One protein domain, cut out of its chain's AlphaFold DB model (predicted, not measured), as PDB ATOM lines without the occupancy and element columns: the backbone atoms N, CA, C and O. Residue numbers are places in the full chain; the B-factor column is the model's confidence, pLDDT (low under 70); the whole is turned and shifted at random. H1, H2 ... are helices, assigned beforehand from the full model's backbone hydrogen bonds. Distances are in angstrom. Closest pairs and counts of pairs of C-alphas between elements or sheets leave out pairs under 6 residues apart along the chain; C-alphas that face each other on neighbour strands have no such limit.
ATOM      1  N   TYR A 322     316.845 159.111 203.971       87.56
ATOM      2  CA  TYR A 322     315.426 159.331 204.255       87.56
ATOM      3  C   TYR A 322     314.860 158.180 205.090       87.56
ATOM      4  O   TYR A 322     314.169 158.403 206.083       87.56
ATOM      5  N   LEU A 323     315.222 156.945 204.754       88.12
ATOM      6  CA  LEU A 323     314.803 155.776 205.527       88.12
ATOM      7  C   LEU A 323     315.472 155.734 206.906       88.12
ATOM      8  O   LEU A 323     314.818 155.443 207.906       88.12
ATOM      9  N   LEU A 324     316.753 156.108 206.988       93.06
ATOM     10  CA  LEU A 324     317.447 156.244 208.271       93.06
ATOM     11  C   LEU A 324     316.820 157.331 209.154       93.06
ATOM     12  O   LEU A 324     316.755 157.161 210.369       93.06
ATOM     13  N   MET A 325     316.335 158.427 208.569       93.31
ATOM     14  CA  MET A 325     315.574 159.448 209.291       93.31
ATOM     15  C   MET A 325     314.282 158.859 209.891       93.31
ATOM     16  O   MET A 325     314.039 159.011 211.083       93.31
ATOM     17  N   ILE A 326     313.489 158.111 209.115       91.31
ATOM     18  CA  ILE A 326     312.280 157.434 209.630       91.31
ATOM     19  C   ILE A 326     312.628 156.471 210.780       91.31
ATOM     20  O   ILE A 326     311.962 156.458 211.818       91.31
ATOM     21  N   ASP A 327     313.699 155.688 210.636       93.19
ATOM     22  CA  ASP A 327     314.124 154.728 211.659       93.19
ATOM     23  C   ASP A 327     314.609 155.408 212.946       93.19
ATOM     24  O   ASP A 327     314.334 154.925 214.052       93.19
ATOM     25  N   ALA A 328     315.307 156.541 212.826       96.06
ATOM     26  CA  ALA A 328     315.696 157.362 213.966       96.06
ATOM     27  C   ALA A 328     314.465 157.921 214.690       96.06
ATOM     28  O   ALA A 328     314.421 157.887 215.926       96.06
ATOM     29  N   ASN A 329     313.448 158.349 213.939       95.44
ATOM     30  CA  ASN A 329     312.182 158.810 214.489       95.44
ATOM     31  C   ASN A 329     311.491 157.728 215.325       95.44
ATOM     32  O   ASN A 329     311.208 157.930 216.506       95.44
ATOM     33  N   HIS A 330     311.315 156.533 214.755       93.94
ATOM     34  CA  HIS A 330     310.720 155.399 215.462       93.94
ATOM     35  C   HIS A 330     311.528 154.986 216.702       93.94
ATOM     36  O   HIS A 330     310.956 154.578 217.718       93.94
ATOM     37  N   ALA A 331     312.861 155.079 216.655       96.25
ATOM     38  CA  ALA A 331     313.698 154.836 217.827       96.25
ATOM     39  C   ALA A 331     313.457 155.889 218.927       96.25
ATOM     40  O   ALA A 331     313.379 155.534 220.105       96.25
ATOM     41  N   LEU A 332     313.281 157.167 218.566       97.25
ATOM     42  CA  LEU A 332     312.911 158.230 219.508       97.25
ATOM     43  C   LEU A 332     311.540 157.984 220.148       97.25
ATOM     44  O   LEU A 332     311.432 158.119 221.371       97.25
ATOM     45  N   GLU A 333     310.536 157.584 219.359       95.62
ATOM     46  CA  GLU A 333     309.189 157.240 219.846       95.62
ATOM     47  C   GLU A 333     309.245 156.115 220.893       95.62
ATOM     48  O   GLU A 333     308.599 156.177 221.939       95.62
ATOM     49  N   LYS A 334     310.095 155.106 220.662       96.31
ATOM     50  CA  LYS A 334     310.297 153.966 221.576       96.31
ATOM     51  C   LYS A 334     311.175 154.285 222.792       96.31
ATOM     52  O   LYS A 334     311.364 153.427 223.654       96.31
ATOM     53  N   GLY A 335     311.734 155.493 222.881       96.69
ATOM     54  CA  GLY A 335     312.676 155.873 223.937       96.69
ATOM     55  C   GLY A 335     314.077 155.261 223.787       96.69
ATOM     56  O   GLY A 335     314.873 155.298 224.727       96.69
ATOM     57  N   GLU A 336     314.408 154.714 222.617       97.81
ATOM     58  CA  GLU A 336     315.693 154.086 222.286       97.81
ATOM     59  C   GLU A 336     316.739 155.154 221.893       97.81
ATOM     60  O   GLU A 336     317.291 155.146 220.796       97.81
ATOM     61  N   TYR A 337     317.023 156.111 222.786       97.75
ATOM     62  CA  TYR A 337     317.799 157.320 222.452       97.75
ATOM     63  C   TYR A 337     319.236 157.053 221.971       97.75
ATOM     64  O   TYR A 337     319.743 157.786 221.126       97.75
ATOM     65  N   ASP A 338     319.909 156.025 222.495       98.06
ATOM     66  CA  ASP A 338     321.248 155.645 222.019       98.06
ATOM     67  C   ASP A 338     321.210 155.103 220.587       98.06
ATOM     68  O   ASP A 338     322.060 155.459 219.774       98.06
ATOM     69  N   LYS A 339     320.183 154.315 220.260       97.81
ATOM     70  CA  LYS A 339     319.974 153.774 218.918       97.81
ATOM     71  C   LYS A 339     319.587 154.871 217.930       97.81
ATOM     72  O   LYS A 339     320.119 154.903 216.829       97.81
ATOM     73  N   ALA A 340     318.734 155.816 218.330       97.88
ATOM     74  CA  ALA A 340     318.432 156.991 217.510       97.88
ATOM     75  C   ALA A 340     319.708 157.786 217.162       97.88
ATOM     76  O   ALA A 340     319.901 158.199 216.019       97.88
ATOM     77  N   LEU A 341     320.634 157.953 218.116       98.38
ATOM     78  CA  LEU A 341     321.930 158.592 217.851       98.38
ATOM     79  C   LEU A 341     322.830 157.764 216.928       98.38
ATOM     80  O   LEU A 341     323.517 158.334 216.083       98.38
ATOM     81  N   GLU A 342     322.835 156.439 217.065       97.88
ATOM     82  CA  GLU A 342     323.558 155.551 216.151       97.88
ATOM     83  C   GLU A 342     323.028 155.682 214.715       97.88
ATOM     84  O   GLU A 342     323.810 155.879 213.784       97.88
ATOM     85  N   ILE A 343     321.703 155.656 214.545       97.38
ATOM     86  CA  ILE A 343     321.036 155.764 213.244       97.38
ATOM     87  C   ILE A 343     321.282 157.141 212.614       97.38
ATOM     88  O   ILE A 343     321.707 157.215 211.463       97.38
ATOM     89  N   THR A 344     321.101 158.235 213.360       97.69
ATOM     90  CA  THR A 344     321.380 159.594 212.849       97.69
ATOM     91  C   THR A 344     322.860 159.775 212.495       97.69
ATOM     92  O   THR A 344     323.181 160.352 211.458       97.69
ATOM     93  N   THR A 345     323.785 159.207 213.279       97.50
ATOM     94  CA  THR A 345     325.222 159.184 212.943       97.50
ATOM     95  C   THR A 345     325.482 158.418 211.647       97.50
ATOM     96  O   THR A 345     326.245 158.883 210.798       97.50
ATOM     97  N   LYS A 346     324.829 157.264 211.464       96.12
ATOM     98  CA  LYS A 346     324.890 156.482 210.225       96.12
ATOM     99  C   LYS A 346     324.342 157.278 209.037       96.12
ATOM    100  O   LYS A 346     324.955 157.253 207.974       96.12
ATOM    101  N   ALA A 347     323.256 158.030 209.214       94.94
ATOM    102  CA  ALA A 347     322.692 158.879 208.166       94.94
ATOM    103  C   ALA A 347     323.664 159.994 207.746       94.94
ATOM    104  O   ALA A 347     323.890 160.204 206.556       94.94
ATOM    105  N   PHE A 348     324.332 160.650 208.703       94.81
ATOM    106  CA  PHE A 348     325.391 161.615 208.385       94.81
ATOM    107  C   PHE A 348     326.601 160.975 207.688       94.81
ATOM    108  O   PHE A 348     327.208 161.605 206.825       94.81
ATOM    109  N   ALA A 349     326.966 159.740 208.043       95.00
ATOM    110  CA  ALA A 349     328.065 159.020 207.398       95.00
ATOM    111  C   ALA A 349     327.735 158.606 205.952       95.00
ATOM    112  O   ALA A 349     328.624 158.596 205.102       95.00
ATOM    113  N   ASN A 350     326.464 158.319 205.667       90.25
ATOM    114  CA  ASN A 350     325.966 157.947 204.344       90.25
ATOM    115  C   ASN A 350     325.396 159.150 203.588       90.25
ATOM    116  O   ASN A 350     324.438 159.022 202.839       90.25
ATOM    117  N   SER A 351     325.980 160.342 203.750       87.25
ATOM    118  CA  SER A 351     325.343 161.573 203.274       87.25
ATOM    119  C   SER A 351     325.156 161.682 201.756       87.25
ATOM    120  O   SER A 351     324.525 162.619 201.270       87.25
ATOM    121  N   ASN A 352     325.764 160.776 200.992       83.69
ATOM    122  CA  ASN A 352     325.642 160.695 199.539       83.69
ATOM    123  C   ASN A 352     324.609 159.653 199.091       83.69
ATOM    124  O   ASN A 352     324.209 159.688 197.932       83.69
ATOM    125  N   GLU A 353     324.171 158.776 199.995       81.94
ATOM    126  CA  GLU A 353     323.164 157.748 199.748       81.94
ATOM    127  C   GLU A 353     321.781 158.371 199.925       81.94
ATOM    128  O   GLU A 353     321.200 158.394 201.010       81.94
ATOM    129  N   PHE A 354     321.301 158.969 198.841       79.25
ATOM    130  CA  PHE A 354     319.992 159.590 198.777       79.25
ATOM    131  C   PHE A 354     319.305 159.152 197.493       79.25
ATOM    132  O   PHE A 354     319.701 159.534 196.389       79.25
ATOM    133  N   CYS A 355     318.260 158.358 197.651       71.81
ATOM    134  CA  CYS A 355     317.295 158.083 196.620       71.81
ATOM    135  C   CYS A 355     316.529 159.381 196.367       71.81
ATOM    136  O   CYS A 355     315.569 159.731 197.042       71.81
ATOM    137  N   ALA A 356     317.002 160.145 195.391       60.81
ATOM    138  CA  ALA A 356     316.256 161.250 194.829       60.81
ATOM    139  C   ALA A 356     315.026 160.631 194.153       60.81
ATOM    140  O   ALA A 356     315.110 160.183 193.010       60.81
ATOM    141  N   GLY A 357     313.925 160.498 194.903       55.72
ATOM    142  CA  GLY A 357     312.695 159.885 194.419       55.72
ATOM    143  C   GLY A 357     312.324 160.435 193.043       55.72
ATOM    144  O   GLY A 357     312.694 161.551 192.679       55.72
ATOM    145  N   GLN A 358     311.577 159.646 192.279       46.47
ATOM    146  CA  GLN A 358     311.224 159.836 190.869       46.47
ATOM    147  C   GLN A 358     310.830 161.261 190.392       46.47
ATOM    148  O   GLN A 358     310.793 161.545 189.195       46.47
ATOM    149  N   TYR A 359     310.528 162.177 191.304       47.62
ATOM    150  CA  TYR A 359     310.283 163.584 191.012       47.62
ATOM    151  C   TYR A 359     311.517 164.364 190.558       47.62
ATOM    152  O   TYR A 359     311.374 165.434 189.967       47.62
ATOM    153  N   CYS A 360     312.714 163.818 190.742       49.09
ATOM    154  CA  CYS A 360     313.926 164.423 190.221       49.09
ATOM    155  C   CYS A 360     314.058 164.054 188.737       49.09
ATOM    156  O   CYS A 360     314.717 163.086 188.369       49.09
ATOM    157  N   GLY A 361     313.373 164.804 187.870       50.25
ATOM    158  CA  GLY A 361     313.665 164.807 186.435       50.25
ATOM    159  C   GLY A 361     315.083 165.333 186.151       50.25
ATOM    160  O   GLY A 361     315.962 165.314 187.005       50.25
ATOM    161  N   GLU A 362     315.322 165.900 184.968       45.94
ATOM    162  CA  GLU A 362     316.638 166.462 184.584       45.94
ATOM    163  C   GLU A 362     317.143 167.630 185.477       45.94
ATOM    164  O   GLU A 362     318.259 168.108 185.283       45.94
ATOM    165  N   ASN A 363     316.364 168.092 186.467       52.16
ATOM    166  CA  ASN A 363     316.728 169.171 187.391       52.16
ATOM    167  C   ASN A 363     316.956 168.656 188.824       52.16
ATOM    168  O   ASN A 363     316.049 168.649 189.652       52.16
ATOM    169  N   CYS A 364     318.207 168.333 189.151       62.50
ATOM    170  CA  CYS A 364     318.645 167.892 190.484       62.50
ATOM    171  C   CYS A 364     318.554 168.959 191.601       62.50
ATOM    172  O   CYS A 364     318.951 168.688 192.730       62.50
ATOM    173  N   ALA A 365     318.081 170.178 191.321       66.19
ATOM    174  CA  ALA A 365     318.041 171.256 192.313       66.19
ATOM    175  C   ALA A 365     317.021 170.990 193.436       66.19
ATOM    176  O   ALA A 365     317.313 171.250 194.599       66.19
ATOM    177  N   GLU A 366     315.861 170.419 193.101       71.12
ATOM    178  CA  GLU A 366     314.826 170.055 194.083       71.12
ATOM    179  C   GLU A 366     315.277 168.884 194.974       71.12
ATOM    180  O   GLU A 366     314.936 168.835 196.155       71.12
ATOM    181  N   ALA A 367     316.103 167.980 194.435       75.38
ATOM    182  CA  ALA A 367     316.687 166.858 195.171       75.38
ATOM    183  C   ALA A 367     317.629 167.334 196.286       75.38
ATOM    184  O   ALA A 367     317.567 166.847 197.411       75.38
ATOM    185  N   GLU A 368     318.494 168.307 195.985       80.56
ATOM    186  CA  GLU A 368     319.416 168.865 196.978       80.56
ATOM    187  C   GLU A 368     318.666 169.651 198.061       80.56
ATOM    188  O   GLU A 368     318.975 169.519 199.243       80.56
ATOM    189  N   GLU A 369     317.615 170.392 197.697       80.88
ATOM    190  CA  GLU A 369     316.761 171.069 198.680       80.88
ATOM    191  C   GLU A 369     316.057 170.069 199.618       80.88
ATOM    192  O   GLU A 369     316.024 170.256 200.837       80.88
ATOM    193  N   GLN A 370     315.527 168.972 199.069       80.38
ATOM    194  CA  GLN A 370     314.933 167.874 199.841       80.38
ATOM    195  C   GLN A 370     315.937 167.243 200.799       80.38
ATOM    196  O   GLN A 370     315.652 167.054 201.984       80.38
ATOM    197  N   LYS A 371     317.132 166.964 200.293       85.88
ATOM    198  CA  LYS A 371     318.237 166.408 201.059       85.88
ATOM    199  C   LYS A 371     318.638 167.317 202.222       85.88
ATOM    200  O   LYS A 371     318.837 166.831 203.333       85.88
ATOM    201  N   GLU A 372     318.692 168.634 202.019       89.44
ATOM    202  CA  GLU A 372     318.941 169.593 203.103       89.44
ATOM    203  C   GLU A 372     317.842 169.571 204.177       89.44
ATOM    204  O   GLU A 372     318.156 169.608 205.373       89.44
ATOM    205  N   LYS A 373     316.564 169.489 203.777       88.62
ATOM    206  CA  LYS A 373     315.429 169.368 204.711       88.62
ATOM    207  C   LYS A 373     315.545 168.084 205.541       88.62
ATOM    208  O   LYS A 373     315.469 168.152 206.769       88.62
ATOM    209  N   ILE A 374     315.845 166.953 204.898       90.44
ATOM    210  CA  ILE A 374     316.077 165.658 205.559       90.44
ATOM    211  C   ILE A 374     317.241 165.750 206.552       90.44
ATOM    212  O   ILE A 374     317.072 165.397 207.716       90.44
ATOM    213  N   PHE A 375     318.397 166.305 206.173       93.62
ATOM    214  CA  PHE A 375     319.512 166.465 207.118       93.62
ATOM    215  C   PHE A 375     319.204 167.397 208.281       93.62
ATOM    216  O   PHE A 375     319.675 167.172 209.402       93.62
ATOM    217  N   THR A 376     318.429 168.449 208.033       94.88
ATOM    218  CA  THR A 376     318.017 169.363 209.098       94.88
ATOM    219  C   THR A 376     317.142 168.625 210.106       94.88
ATOM    220  O   THR A 376     317.352 168.762 211.312       94.88
ATOM    221  N   TYR A 377     316.234 167.772 209.630       95.31
ATOM    222  CA  TYR A 377     315.393 166.954 210.492       95.31
ATOM    223  C   TYR A 377     316.160 165.825 211.205       95.31
ATOM    224  O   TYR A 377     316.038 165.695 212.419       95.31
ATOM    225  N   ILE A 378     317.075 165.118 210.536       96.69
ATOM    226  CA  ILE A 378     318.013 164.175 211.188       96.69
ATOM    227  C   ILE A 378     318.794 164.878 212.313       96.69
ATOM    228  O   ILE A 378     319.036 164.315 213.384       96.69
ATOM    229  N   THR A 379     319.184 166.141 212.104       97.94
ATOM    230  CA  THR A 379     319.866 166.931 213.138       97.94
ATOM    231  C   THR A 379     318.947 167.236 214.322       97.94
ATOM    232  O   THR A 379     319.381 167.138 215.473       97.94
ATOM    233  N   ILE A 380     317.682 167.578 214.061       97.88
ATOM    234  CA  ILE A 380     316.647 167.733 215.090       97.88
ATOM    235  C   ILE A 380     316.520 166.442 215.910       97.88
ATOM    236  O   ILE A 380     316.557 166.499 217.139       97.88
ATOM    237  N   GLU A 381     316.442 165.282 215.265       98.38
ATOM    238  CA  GLU A 381     316.315 163.983 215.934       98.38
ATOM    239  C   GLU A 381     317.505 163.684 216.849       98.38
ATOM    240  O   GLU A 381     317.327 163.315 218.015       98.38
ATOM    241  N   ALA A 382     318.726 163.933 216.371       98.50
ATOM    242  CA  ALA A 382     319.934 163.786 217.175       98.50
ATOM    243  C   ALA A 382     319.937 164.735 218.392       98.50
ATOM    244  O   ALA A 382     320.277 164.327 219.508       98.50
ATOM    245  N   ILE A 383     319.504 165.989 218.214       98.69
ATOM    246  CA  ILE A 383     319.333 166.951 219.313       98.69
ATOM    247  C   ILE A 383     318.326 166.416 220.333       98.69
ATOM    248  O   ILE A 383     318.640 166.353 221.523       98.69
ATOM    249  N   LEU A 384     317.141 165.985 219.894       98.50
ATOM    250  CA  LEU A 384     316.106 165.440 220.775       98.50
ATOM    251  C   LEU A 384     316.615 164.228 221.567       98.50
ATOM    252  O   LEU A 384     316.400 164.166 222.782       98.50
ATOM    253  N   ALA A 385     317.350 163.315 220.925       98.44
ATOM    254  CA  ALA A 385     317.963 162.167 221.586       98.44
ATOM    255  C   ALA A 385     318.962 162.595 222.677       98.44
ATOM    256  O   ALA A 385     318.870 162.136 223.819       98.44
ATOM    257  N   HIS A 386     319.874 163.529 222.376       98.62
ATOM    258  CA  HIS A 386     320.815 164.071 223.365       98.62
ATOM    259  C   HIS A 386     320.105 164.747 224.546       98.62
ATOM    260  O   HIS A 386     320.531 164.593 225.696       98.62
ATOM    261  N   LEU A 387     319.012 165.472 224.290       98.38
ATOM    262  CA  LEU A 387     318.239 166.160 225.323       98.38
ATOM    263  C   LEU A 387     317.385 165.212 226.184       98.38
ATOM    264  O   LEU A 387     317.058 165.570 227.316       98.38
ATOM    265  N   LYS A 388     317.017 164.025 225.679       97.62
ATOM    266  CA  LYS A 388     316.267 162.994 226.424       97.62
ATOM    267  C   LYS A 388     317.149 162.023 227.217       97.62
ATOM    268  O   LYS A 388     316.641 161.333 228.103       97.62
ATOM    269  N   LYS A 389     318.460 161.979 226.960       96.69
ATOM    270  CA  LYS A 389     319.402 161.196 227.774       96.69
ATOM    271  C   LYS A 389     319.376 161.608 229.246       96.69
ATOM    272  O   LYS A 389     319.055 162.740 229.596       96.69
ATOM    273  N   THR A 390     319.759 160.676 230.119       94.50
ATOM    274  CA  THR A 390     319.892 160.917 231.564       94.50
ATOM    275  C   THR A 390     321.340 160.667 232.006       94.50
ATOM    276  O   THR A 390     321.755 159.511 232.054       94.50
ATOM    277  N   PRO A 391     322.121 161.711 232.355       95.00
ATOM    278  CA  PRO A 391     321.776 163.137 232.293       95.00
ATOM    279  C   PRO A 391     321.699 163.677 230.845       95.00
ATOM    280  O   PRO A 391     322.351 163.111 229.963       95.00
ATOM    281  N   PRO A 392     320.965 164.784 230.599       97.25
ATOM    282  CA  PRO A 392     320.900 165.404 229.275       97.25
ATOM    283  C   PRO A 392     322.271 165.871 228.776       97.25
ATOM    284  O   PRO A 392     323.037 166.501 229.511       97.25
ATOM    285  N   GLN A 393     322.556 165.611 227.503       98.19
ATOM    286  CA  GLN A 393     323.815 165.942 226.827       98.19
ATOM    287  C   GLN A 393     323.705 167.290 226.095       98.19
ATOM    288  O   GLN A 393     323.665 167.378 224.871       98.19
ATOM    289  N   ILE A 394     323.581 168.371 226.873       98.19
ATOM    290  CA  ILE A 394     323.242 169.713 226.355       98.19
ATOM    291  C   ILE A 394     324.334 170.281 225.436       98.19
ATOM    292  O   ILE A 394     324.024 171.005 224.493       98.19
ATOM    293  N   LYS A 395     325.613 169.987 225.702       98.19
ATOM    294  CA  LYS A 395     326.725 170.546 224.916       98.19
ATOM    295  C   LYS A 395     326.749 169.968 223.507       98.19
ATOM    296  O   LYS A 395     326.947 170.704 222.550       98.19
ATOM    297  N   GLU A 396     326.545 168.665 223.405       98.25
ATOM    298  CA  GLU A 396     326.468 167.924 222.154       98.25
ATOM    299  C   GLU A 396     325.278 168.424 221.322       98.25
ATOM    300  O   GLU A 396     325.444 168.763 220.151       98.25
ATOM    301  N   ALA A 397     324.117 168.597 221.962       98.06
ATOM    302  CA  ALA A 397     322.927 169.163 221.331       98.06
ATOM    303  C   ALA A 397     323.141 170.605 220.815       98.06
ATOM    304  O   ALA A 397     322.760 170.919 219.691       98.06
ATOM    305  N   GLU A 398     323.804 171.474 221.588       98.38
ATOM    306  CA  GLU A 398     324.127 172.849 221.165       98.38
ATOM    307  C   GLU A 398     325.081 172.864 219.959       98.38
ATOM    308  O   GLU A 398     324.909 173.659 219.039       98.38
ATOM    309  N   VAL A 399     326.081 171.975 219.925       98.38
ATOM    310  CA  VAL A 399     327.008 171.884 218.783       98.38
ATOM    311  C   VAL A 399     326.262 171.508 217.503       98.38
ATOM    312  O   VAL A 399     326.489 172.131 216.463       98.38
ATOM    313  N   LEU A 400     325.357 170.527 217.574       98.00
ATOM    314  CA  LEU A 400     324.511 170.134 216.445       98.00
ATOM    315  C   LEU A 400     323.621 171.292 215.979       98.00
ATOM    316  O   LEU A 400     323.589 171.595 214.787       98.00
ATOM    317  N   PHE A 401     322.982 171.994 216.920       98.19
ATOM    318  CA  PHE A 401     322.153 173.168 216.644       98.19
ATOM    319  C   PHE A 401     322.928 174.255 215.883       98.19
ATOM    320  O   PHE A 401     322.511 174.684 214.806       98.19
ATOM    321  N   GLN A 402     324.092 174.666 216.395       98.06
ATOM    322  CA  GLN A 402     324.910 175.709 215.766       98.06
ATOM    323  C   GLN A 402     325.429 175.294 214.385       98.06
ATOM    324  O   GLN A 402     325.482 176.116 213.467       98.06
ATOM    325  N   ASN A 403     325.799 174.022 214.220       96.50
ATOM    326  CA  ASN A 403     326.244 173.501 212.932       96.50
ATOM    327  C   ASN A 403     325.113 173.512 211.897       96.50
ATOM    328  O   ASN A 403     325.338 173.976 210.781       96.50
ATOM    329  N   ALA A 404     323.904 173.078 212.263       95.38
ATOM    330  CA  ALA A 404     322.751 173.116 211.363       95.38
ATOM    331  C   ALA A 404     322.419 174.546 210.922       95.38
ATOM    332  O   ALA A 404     322.308 174.802 209.725       95.38
ATOM    333  N   LYS A 405     322.377 175.509 211.857       95.88
ATOM    334  CA  LYS A 405     322.139 176.929 211.533       95.88
ATOM    335  C   LYS A 405     323.157 177.526 210.570       95.88
ATOM    336  O   LYS A 405     322.849 178.479 209.860       95.88
ATOM    337  N   LYS A 406     324.395 177.037 210.614       95.81
ATOM    338  CA  LYS A 406     325.474 177.516 209.751       95.81
ATOM    339  C   LYS A 406     325.405 176.903 208.353       95.81
ATOM    340  O   LYS A 406     325.789 177.574 207.398       95.81
ATOM    341  N   ASN A 407     325.002 175.639 208.258       92.81
ATOM    342  CA  ASN A 407     325.185 174.835 207.053       92.81
ATOM    343  C   ASN A 407     323.920 174.685 206.204       92.81
ATOM    344  O   ASN A 407     324.060 174.373 205.027       92.81
ATOM    345  N   TYR A 408     322.728 174.906 206.762       92.00
ATOM    346  CA  TYR A 408     321.467 174.731 206.039       92.00
ATOM    347  C   TYR A 408     320.644 176.017 206.020       92.00
ATOM    348  O   TYR A 408     320.663 176.806 206.970       92.00
ATOM    349  N   SER A 409     319.892 176.220 204.939       88.25
ATOM    350  CA  SER A 409     318.997 177.367 204.768       88.25
ATOM    351  C   SER A 409     317.650 176.923 204.202       88.25
ATOM    352  O   SER A 409     317.327 177.201 203.052       88.25
ATOM    353  N   ASN A 410     316.868 176.227 205.027       88.38
ATOM    354  CA  ASN A 410     315.527 175.745 204.692       88.38
ATOM    355  C   ASN A 410     314.524 176.056 205.819       88.38
ATOM    356  O   ASN A 410     314.891 176.550 206.889       88.38
ATOM    357  N   ASN A 411     313.245 175.764 205.586       83.50
ATOM    358  CA  ASN A 411     312.156 176.047 206.520       83.50
ATOM    359  C   ASN A 411     312.191 175.215 207.818       83.50
ATOM    360  O   ASN A 411     311.599 175.631 208.808       83.50
ATOM    361  N   PHE A 412     312.929 174.103 207.881       90.38
ATOM    362  CA  PHE A 412     313.106 173.358 209.136       90.38
ATOM    363  C   PHE A 412     314.025 174.093 210.126       90.38
ATOM    364  O   PHE A 412     313.959 173.838 211.330       90.38
ATOM    365  N   ILE A 413     314.840 175.051 209.663       94.69
ATOM    366  CA  ILE A 413     315.714 175.848 210.539       94.69
ATOM    367  C   ILE A 413     314.920 176.753 211.491       94.69
ATOM    368  O   ILE A 413     315.336 176.917 212.639       94.69
ATOM    369  N   SER A 414     313.768 177.300 211.080       93.38
ATOM    370  CA  SER A 414     312.917 178.074 212.000       93.38
ATOM    371  C   SER A 414     312.316 177.185 213.090       93.38
ATOM    372  O   SER A 414     312.319 177.563 214.263       93.38
ATOM    373  N   GLY A 415     311.884 175.971 212.733       93.88
ATOM    374  CA  GLY A 415     311.460 174.956 213.696       93.88
ATOM    375  C   GLY A 415     312.569 174.625 214.692       93.88
ATOM    376  O   GLY A 415     312.348 174.654 215.904       93.88
ATOM    377  N   LEU A 416     313.781 174.372 214.197       96.62
ATOM    378  CA  LEU A 416     314.952 174.092 215.025       96.62
ATOM    379  C   LEU A 416     315.282 175.250 215.993       96.62
ATOM    380  O   LEU A 416     315.622 175.011 217.154       96.62
ATOM    381  N   ASP A 417     315.139 176.503 215.555       97.44
ATOM    382  CA  ASP A 417     315.275 177.684 216.419       97.44
ATOM    383  C   ASP A 417     314.237 177.691 217.553       97.44
ATOM    384  O   ASP A 417     314.588 177.906 218.721       97.44
ATOM    385  N   VAL A 418     312.971 177.406 217.231       97.62
ATOM    386  CA  VAL A 418     311.886 177.319 218.220       97.62
ATOM    387  C   VAL A 418     312.118 176.175 219.206       97.62
ATOM    388  O   VAL A 418     311.916 176.370 220.412       97.62
ATOM    389  N   LEU A 419     312.601 175.020 218.737       98.12
ATOM    390  CA  LEU A 419     313.009 173.901 219.589       98.12
ATOM    391  C   LEU A 419     314.042 174.370 220.615       98.12
ATOM    392  O   LEU A 419     313.832 174.242 221.826       98.12
ATOM    393  N   TRP A 420     315.150 174.947 220.141       98.38
ATOM    394  CA  TRP A 420     316.268 175.320 221.005       98.38
ATOM    395  C   TRP A 420     315.888 176.406 222.014       98.38
ATOM    396  O   TRP A 420     316.213 176.304 223.203       98.38
ATOM    397  N   GLN A 421     315.150 177.428 221.573       98.38
ATOM    398  CA  GLN A 421     314.678 178.512 222.435       98.38
ATOM    399  C   GLN A 421     313.718 178.001 223.518       98.38
ATOM    400  O   GLN A 421     313.839 178.377 224.694       98.38
ATOM    401  N   THR A 422     312.782 177.130 223.134       98.56
ATOM    402  CA  THR A 422     311.798 176.559 224.057       98.56
ATOM    403  C   THR A 422     312.496 175.692 225.090       98.56
ATOM    404  O   THR A 422     312.354 175.961 226.283       98.56
ATOM    405  N   TYR A 423     313.343 174.747 224.664       98.38
ATOM    406  CA  TYR A 423     314.113 173.911 225.586       98.38
ATOM    407  C   TYR A 423     314.994 174.751 226.516       98.38
ATOM    408  O   TYR A 423     315.032 174.519 227.724       98.38
ATOM    409  N   SER A 424     315.672 175.772 225.988       97.31
ATOM    410  CA  SER A 424     316.534 176.647 226.787       97.31
ATOM    411  C   SER A 424     315.784 177.331 227.930       97.31
ATOM    412  O   SER A 424     316.361 177.486 229.012       97.31
ATOM    413  N   THR A 425     314.511 177.667 227.714       97.94
ATOM    414  CA  THR A 425     313.636 178.340 228.683       97.94
ATOM    415  C   THR A 425     312.969 177.359 229.648       97.94
ATOM    416  O   THR A 425     312.942 177.600 230.853       97.94
ATOM    417  N   THR A 426     312.422 176.256 229.135       97.94
ATOM    418  CA  THR A 426     311.568 175.336 229.903       97.94
ATOM    419  C   THR A 426     312.335 174.177 230.526       97.94
ATOM    420  O   THR A 426     311.873 173.609 231.513       97.94
ATOM    421  N   LYS A 427     313.486 173.813 229.946       97.19
ATOM    422  CA  LYS A 427     314.204 172.550 230.185       97.19
ATOM    423  C   LYS A 427     313.338 171.306 229.943       97.19
ATOM    424  O   LYS A 427     313.609 170.246 230.499       97.19
ATOM    425  N   ASP A 428     312.313 171.441 229.105       97.56
ATOM    426  CA  ASP A 428     311.337 170.406 228.776       97.56
ATOM    427  C   ASP A 428     311.452 170.053 227.289       97.56
ATOM    428  O   ASP A 428     311.035 170.818 226.415       97.56
ATOM    429  N   THR A 429     312.069 168.903 227.008       97.69
ATOM    430  CA  THR A 429     312.324 168.429 225.641       97.69
ATOM    431  C   THR A 429     311.034 168.136 224.880       97.69
ATOM    432  O   THR A 429     310.994 168.334 223.672       97.69
ATOM    433  N   GLN A 430     309.974 167.697 225.566       96.94
ATOM    434  CA  GLN A 430     308.701 167.408 224.909       96.94
ATOM    435  C   GLN A 430     308.030 168.701 224.446       96.94
ATOM    436  O   GLN A 430     307.738 168.842 223.265       96.94
ATOM    437  N   LYS A 431     307.914 169.701 225.327       97.31
ATOM    438  CA  LYS A 431     307.359 171.009 224.936       97.31
ATOM    439  C   LYS A 431     308.153 171.687 223.825       97.31
ATOM    440  O   LYS A 431     307.580 172.384 222.998       97.31
ATOM    441  N   ALA A 432     309.475 171.523 223.825       98.00
ATOM    442  CA  ALA A 432     310.330 172.056 222.770       98.00
ATOM    443  C   ALA A 432     310.056 171.403 221.409       98.00
ATOM    444  O   ALA A 432     309.976 172.093 220.398       98.00
ATOM    445  N   CYS A 433     309.878 170.086 221.414       97.50
ATOM    446  CA  CYS A 433     309.544 169.281 220.249       97.50
ATOM    447  C   CYS A 433     308.142 169.614 219.694       97.50
ATOM    448  O   CYS A 433     308.003 169.888 218.506       97.50
ATOM    449  N   GLU A 434     307.127 169.727 220.556       96.06
ATOM    450  CA  GLU A 434     305.767 170.157 220.181       96.06
ATOM    451  C   GLU A 434     305.745 171.584 219.593       96.06
ATOM    452  O   GLU A 434     305.054 171.867 218.611       96.06
ATOM    453  N   ALA A 435     306.520 172.504 220.180       96.00
ATOM    454  CA  ALA A 435     306.619 173.882 219.697       96.00
ATOM    455  C   ALA A 435     307.296 173.968 218.321       96.00
ATOM    456  O   ALA A 435     306.869 174.757 217.480       96.00
ATOM    457  N   MET A 436     308.326 173.150 218.087       95.31
ATOM    458  CA  MET A 436     308.978 173.012 216.785       95.31
ATOM    459  C   MET A 436     308.008 172.504 215.722       95.31
ATOM    460  O   MET A 436     307.902 173.122 214.668       95.31
ATOM    461  N   GLU A 437     307.302 171.406 215.997       93.12
ATOM    462  CA  GLU A 437     306.304 170.841 215.084       93.12
ATOM    463  C   GLU A 437     305.252 171.894 214.706       93.12
ATOM    464  O   GLU A 437     305.001 172.135 213.526       93.12
ATOM    465  N   THR A 438     304.728 172.612 215.705       92.19
ATOM    466  CA  THR A 438     303.773 173.710 215.494       92.19
ATOM    467  C   THR A 438     304.347 174.815 214.600       92.19
ATOM    468  O   THR A 438     303.614 175.420 213.822       92.19
ATOM    469  N   GLU A 439     305.638 175.133 214.722       92.12
ATOM    470  CA  GLU A 439     306.283 176.141 213.879       92.12
ATOM    471  C   GLU A 439     306.447 175.658 212.436       92.12
ATOM    472  O   GLU A 439     306.107 176.393 211.509       92.12
ATOM    473  N   ILE A 440     306.895 174.414 212.239       88.69
ATOM    474  CA  ILE A 440     307.064 173.826 210.903       88.69
ATOM    475  C   ILE A 440     305.710 173.771 210.174       88.69
ATOM    476  O   ILE A 440     305.610 174.206 209.027       88.69
ATOM    477  N   GLN A 441     304.633 173.378 210.860       85.44
ATOM    478  CA  GLN A 441     303.271 173.358 210.303       85.44
ATOM    479  C   GLN A 441     302.736 174.737 209.886       85.44
ATOM    480  O   GLN A 441     301.861 174.832 209.026       85.44
ATOM    481  N   LYS A 442     303.224 175.849 210.455       84.50
ATOM    482  CA  LYS A 442     302.796 177.181 209.984       84.50
ATOM    483  C   LYS A 442     303.290 177.454 208.570       84.50
ATOM    484  O   LYS A 442     302.559 178.060 207.791       84.50
ATOM    485  N   THR A 443     304.494 176.983 208.243       70.88
ATOM    486  CA  THR A 443     305.095 177.172 206.913       70.88
ATOM    487  C   THR A 443     304.409 176.338 205.823       70.88
ATOM    488  O   THR A 443     304.416 176.731 204.660       70.88
ATOM    489  N   GLU A 444     303.702 175.269 206.205       62.41
ATOM    490  CA  GLU A 444     302.929 174.390 205.312       62.41
ATOM    491  C   GLU A 444     301.820 175.113 204.531       62.41
ATOM    492  O   GLU A 444     301.532 174.780 203.381       62.41
ATOM    493  N   ASN A 445     301.200 176.130 205.135       55.69
ATOM    494  CA  ASN A 445     300.035 176.802 204.555       55.69
ATOM    495  C   ASN A 445     300.386 177.864 203.504       55.69
ATOM    496  O   ASN A 445     299.482 178.387 202.848       55.69
ATOM    497  N   GLU A 446     301.666 178.213 203.348       54.06
ATOM    498  CA  GLU A 446     302.073 179.327 202.491       54.06
ATOM    499  C   GLU A 446     302.559 178.856 201.113       54.06
ATOM    500  O   GLU A 446     302.137 179.446 200.114       54.06
ATOM    501  N   HIS A 447     303.317 177.754 201.003       50.88
ATOM    502  CA  HIS A 447     303.842 177.241 199.728       50.88
ATOM    503  C   HIS A 447     303.896 175.701 199.688       50.88
ATOM    504  O   HIS A 447     304.571 175.072 200.491       50.88
ATOM    505  N   LEU A 448     303.250 175.077 198.690       51.16
ATOM    506  CA  LEU A 448     303.259 173.612 198.491       51.16
ATOM    507  C   LEU A 448     304.675 173.022 198.304       51.16
ATOM    508  O   LEU A 448     304.882 171.858 198.622       51.16
ATOM    509  N   ALA A 449     305.639 173.813 197.815       49.88
ATOM    510  CA  ALA A 449     307.049 173.415 197.687       49.88
ATOM    511  C   ALA A 449     307.812 173.431 199.033       49.88
ATOM    512  O   ALA A 449     308.792 172.708 199.211       49.88
ATOM    513  N   ASP A 450     307.319 174.199 200.007       51.88
ATOM    514  CA  ASP A 450     307.888 174.325 201.354       51.88
ATOM    515  C   ASP A 450     307.148 173.452 202.378       51.88
ATOM    516  O   ASP A 450     307.441 173.492 203.570       51.88
ATOM    517  N   SER A 451     306.186 172.641 201.938       53.56
ATOM    518  CA  SER A 451     305.359 171.856 202.846       53.56
ATOM    519  C   SER A 451     306.144 170.705 203.508       53.56
ATOM    520  O   SER A 451     306.872 169.982 202.817       53.56
ATOM    521  N   PRO A 452     305.959 170.450 204.822       54.88
ATOM    522  CA  PRO A 452     306.422 169.229 205.484       54.88
ATOM    523  C   PRO A 452     305.814 167.953 204.885       54.88
ATOM    524  O   PRO A 452     306.329 166.869 205.150       54.88
ATOM    525  N   SER A 453     304.819 168.058 203.989       59.16
ATOM    526  CA  SER A 453     304.360 166.935 203.162       59.16
ATOM    527  C   SER A 453     305.475 166.286 202.334       59.16
ATOM    528  O   SER A 453     305.314 165.178 201.829       59.16
ATOM    529  N   ILE A 454     306.618 166.960 202.189       62.91
ATOM    530  CA  ILE A 454     307.818 166.394 201.577       62.91
ATOM    531  C   ILE A 454     308.362 165.185 202.349       62.91
ATOM    532  O   ILE A 454     308.947 164.297 201.738       62.91
ATOM    533  N   LEU A 455     308.132 165.124 203.666       67.06
ATOM    534  CA  LEU A 455     308.496 163.976 204.494       67.06
ATOM    535  C   LEU A 455     307.409 162.892 204.506       67.06
ATOM    536  O   LEU A 455     307.714 161.759 204.876       67.06
ATOM    537  N   SER A 456     306.180 163.203 204.079       61.94
ATOM    538  CA  SER A 456     305.047 162.267 204.073       61.94
ATOM    539  C   SER A 456     304.749 161.632 202.714       61.94
ATOM    540  O   SER A 456     304.098 160.594 202.667       61.94
TER     541      SER A 456
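This is residues 322 to 456 of the 475 residues of an uncharacterized protein of Candidatus Nealsonbacteria bacterium CG08_land_8_20_14_0_20_43_11 (UniProt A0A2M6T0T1). The long helix H3 runs through the middle of an up-and-down bundle of six helices, with the hairpin of H1 and H2 packed on one side of it and H4, H5 and H6 grouped on the other. The helices lie nearly side by side, each running against the one before it, and H5 and H6 pair closely as a second hairpin far from H1 and H2. The printed part has 135 residues with six named helices, H1 to H6 in chain order, and no named strand, and its class is all helix. It is compact, with a radius of gyration of the C-alphas of 14.5 A, yet elongated, spanning 48 by 31 by 27 A.

Find C-alpha 322 at (315.426, 159.331, 204.255); from there H1 runs over residues 322 to 333, 16.9 A long. H2 follows at residues 337 to 349, 18.3 A. Look next for C-alpha 365 at (318.041, 171.256, 192.313), where H3 begins; it runs to residue 388, 35.1 A away. H4 holds residues 394 to 407, 20.1 A, and H5 residues 412 to 426, 20.9 A. H6, residues 429 to 444, is 23.2 A long and ends at C-alpha 444, (302.929, 174.390, 205.312).

Start from H3, the hub, which touches the five other helices. With residues 374 to 385 alone it touches H1, the same way at a shallow tilt of 22 degrees; the closest C-alphas, of Met 325 and Ile 378, are 5.6 A apart. H2 and H3 form a helical hairpin, with the C-alphas of Tyr 337 and Ala 385 closest at 4.9 A. H1 and H2 are a hairpin too, their closest C-alphas those of Ala 328 and Ala 340, 4.5 A. On H4, look at Ala 397, whose C-alpha is 4.7 A from that of Ile 383 in H3, the closest pair of that hairpin. H5 and H6 touch, opposite ways at a shallow tilt of 30 degrees, with the C-alphas of Gly 415 and Met 436 closest at 4.4 A. H1 and H6, for instance, are apart. In H1 to H5 every O i to N i+4 pair is within hydrogen-bond range; in H6, 10 of 12 are.

The C-alphas of Glu 362 and Pro 391 are the two farthest apart, 48.1 A. The printed part has no cut. The link from H2 to H3, residues 350 to 364, is long; the other links between helices are tight. Confidence is low, with pLDDT under 70, at residues 356 to 365 and 444 to 456.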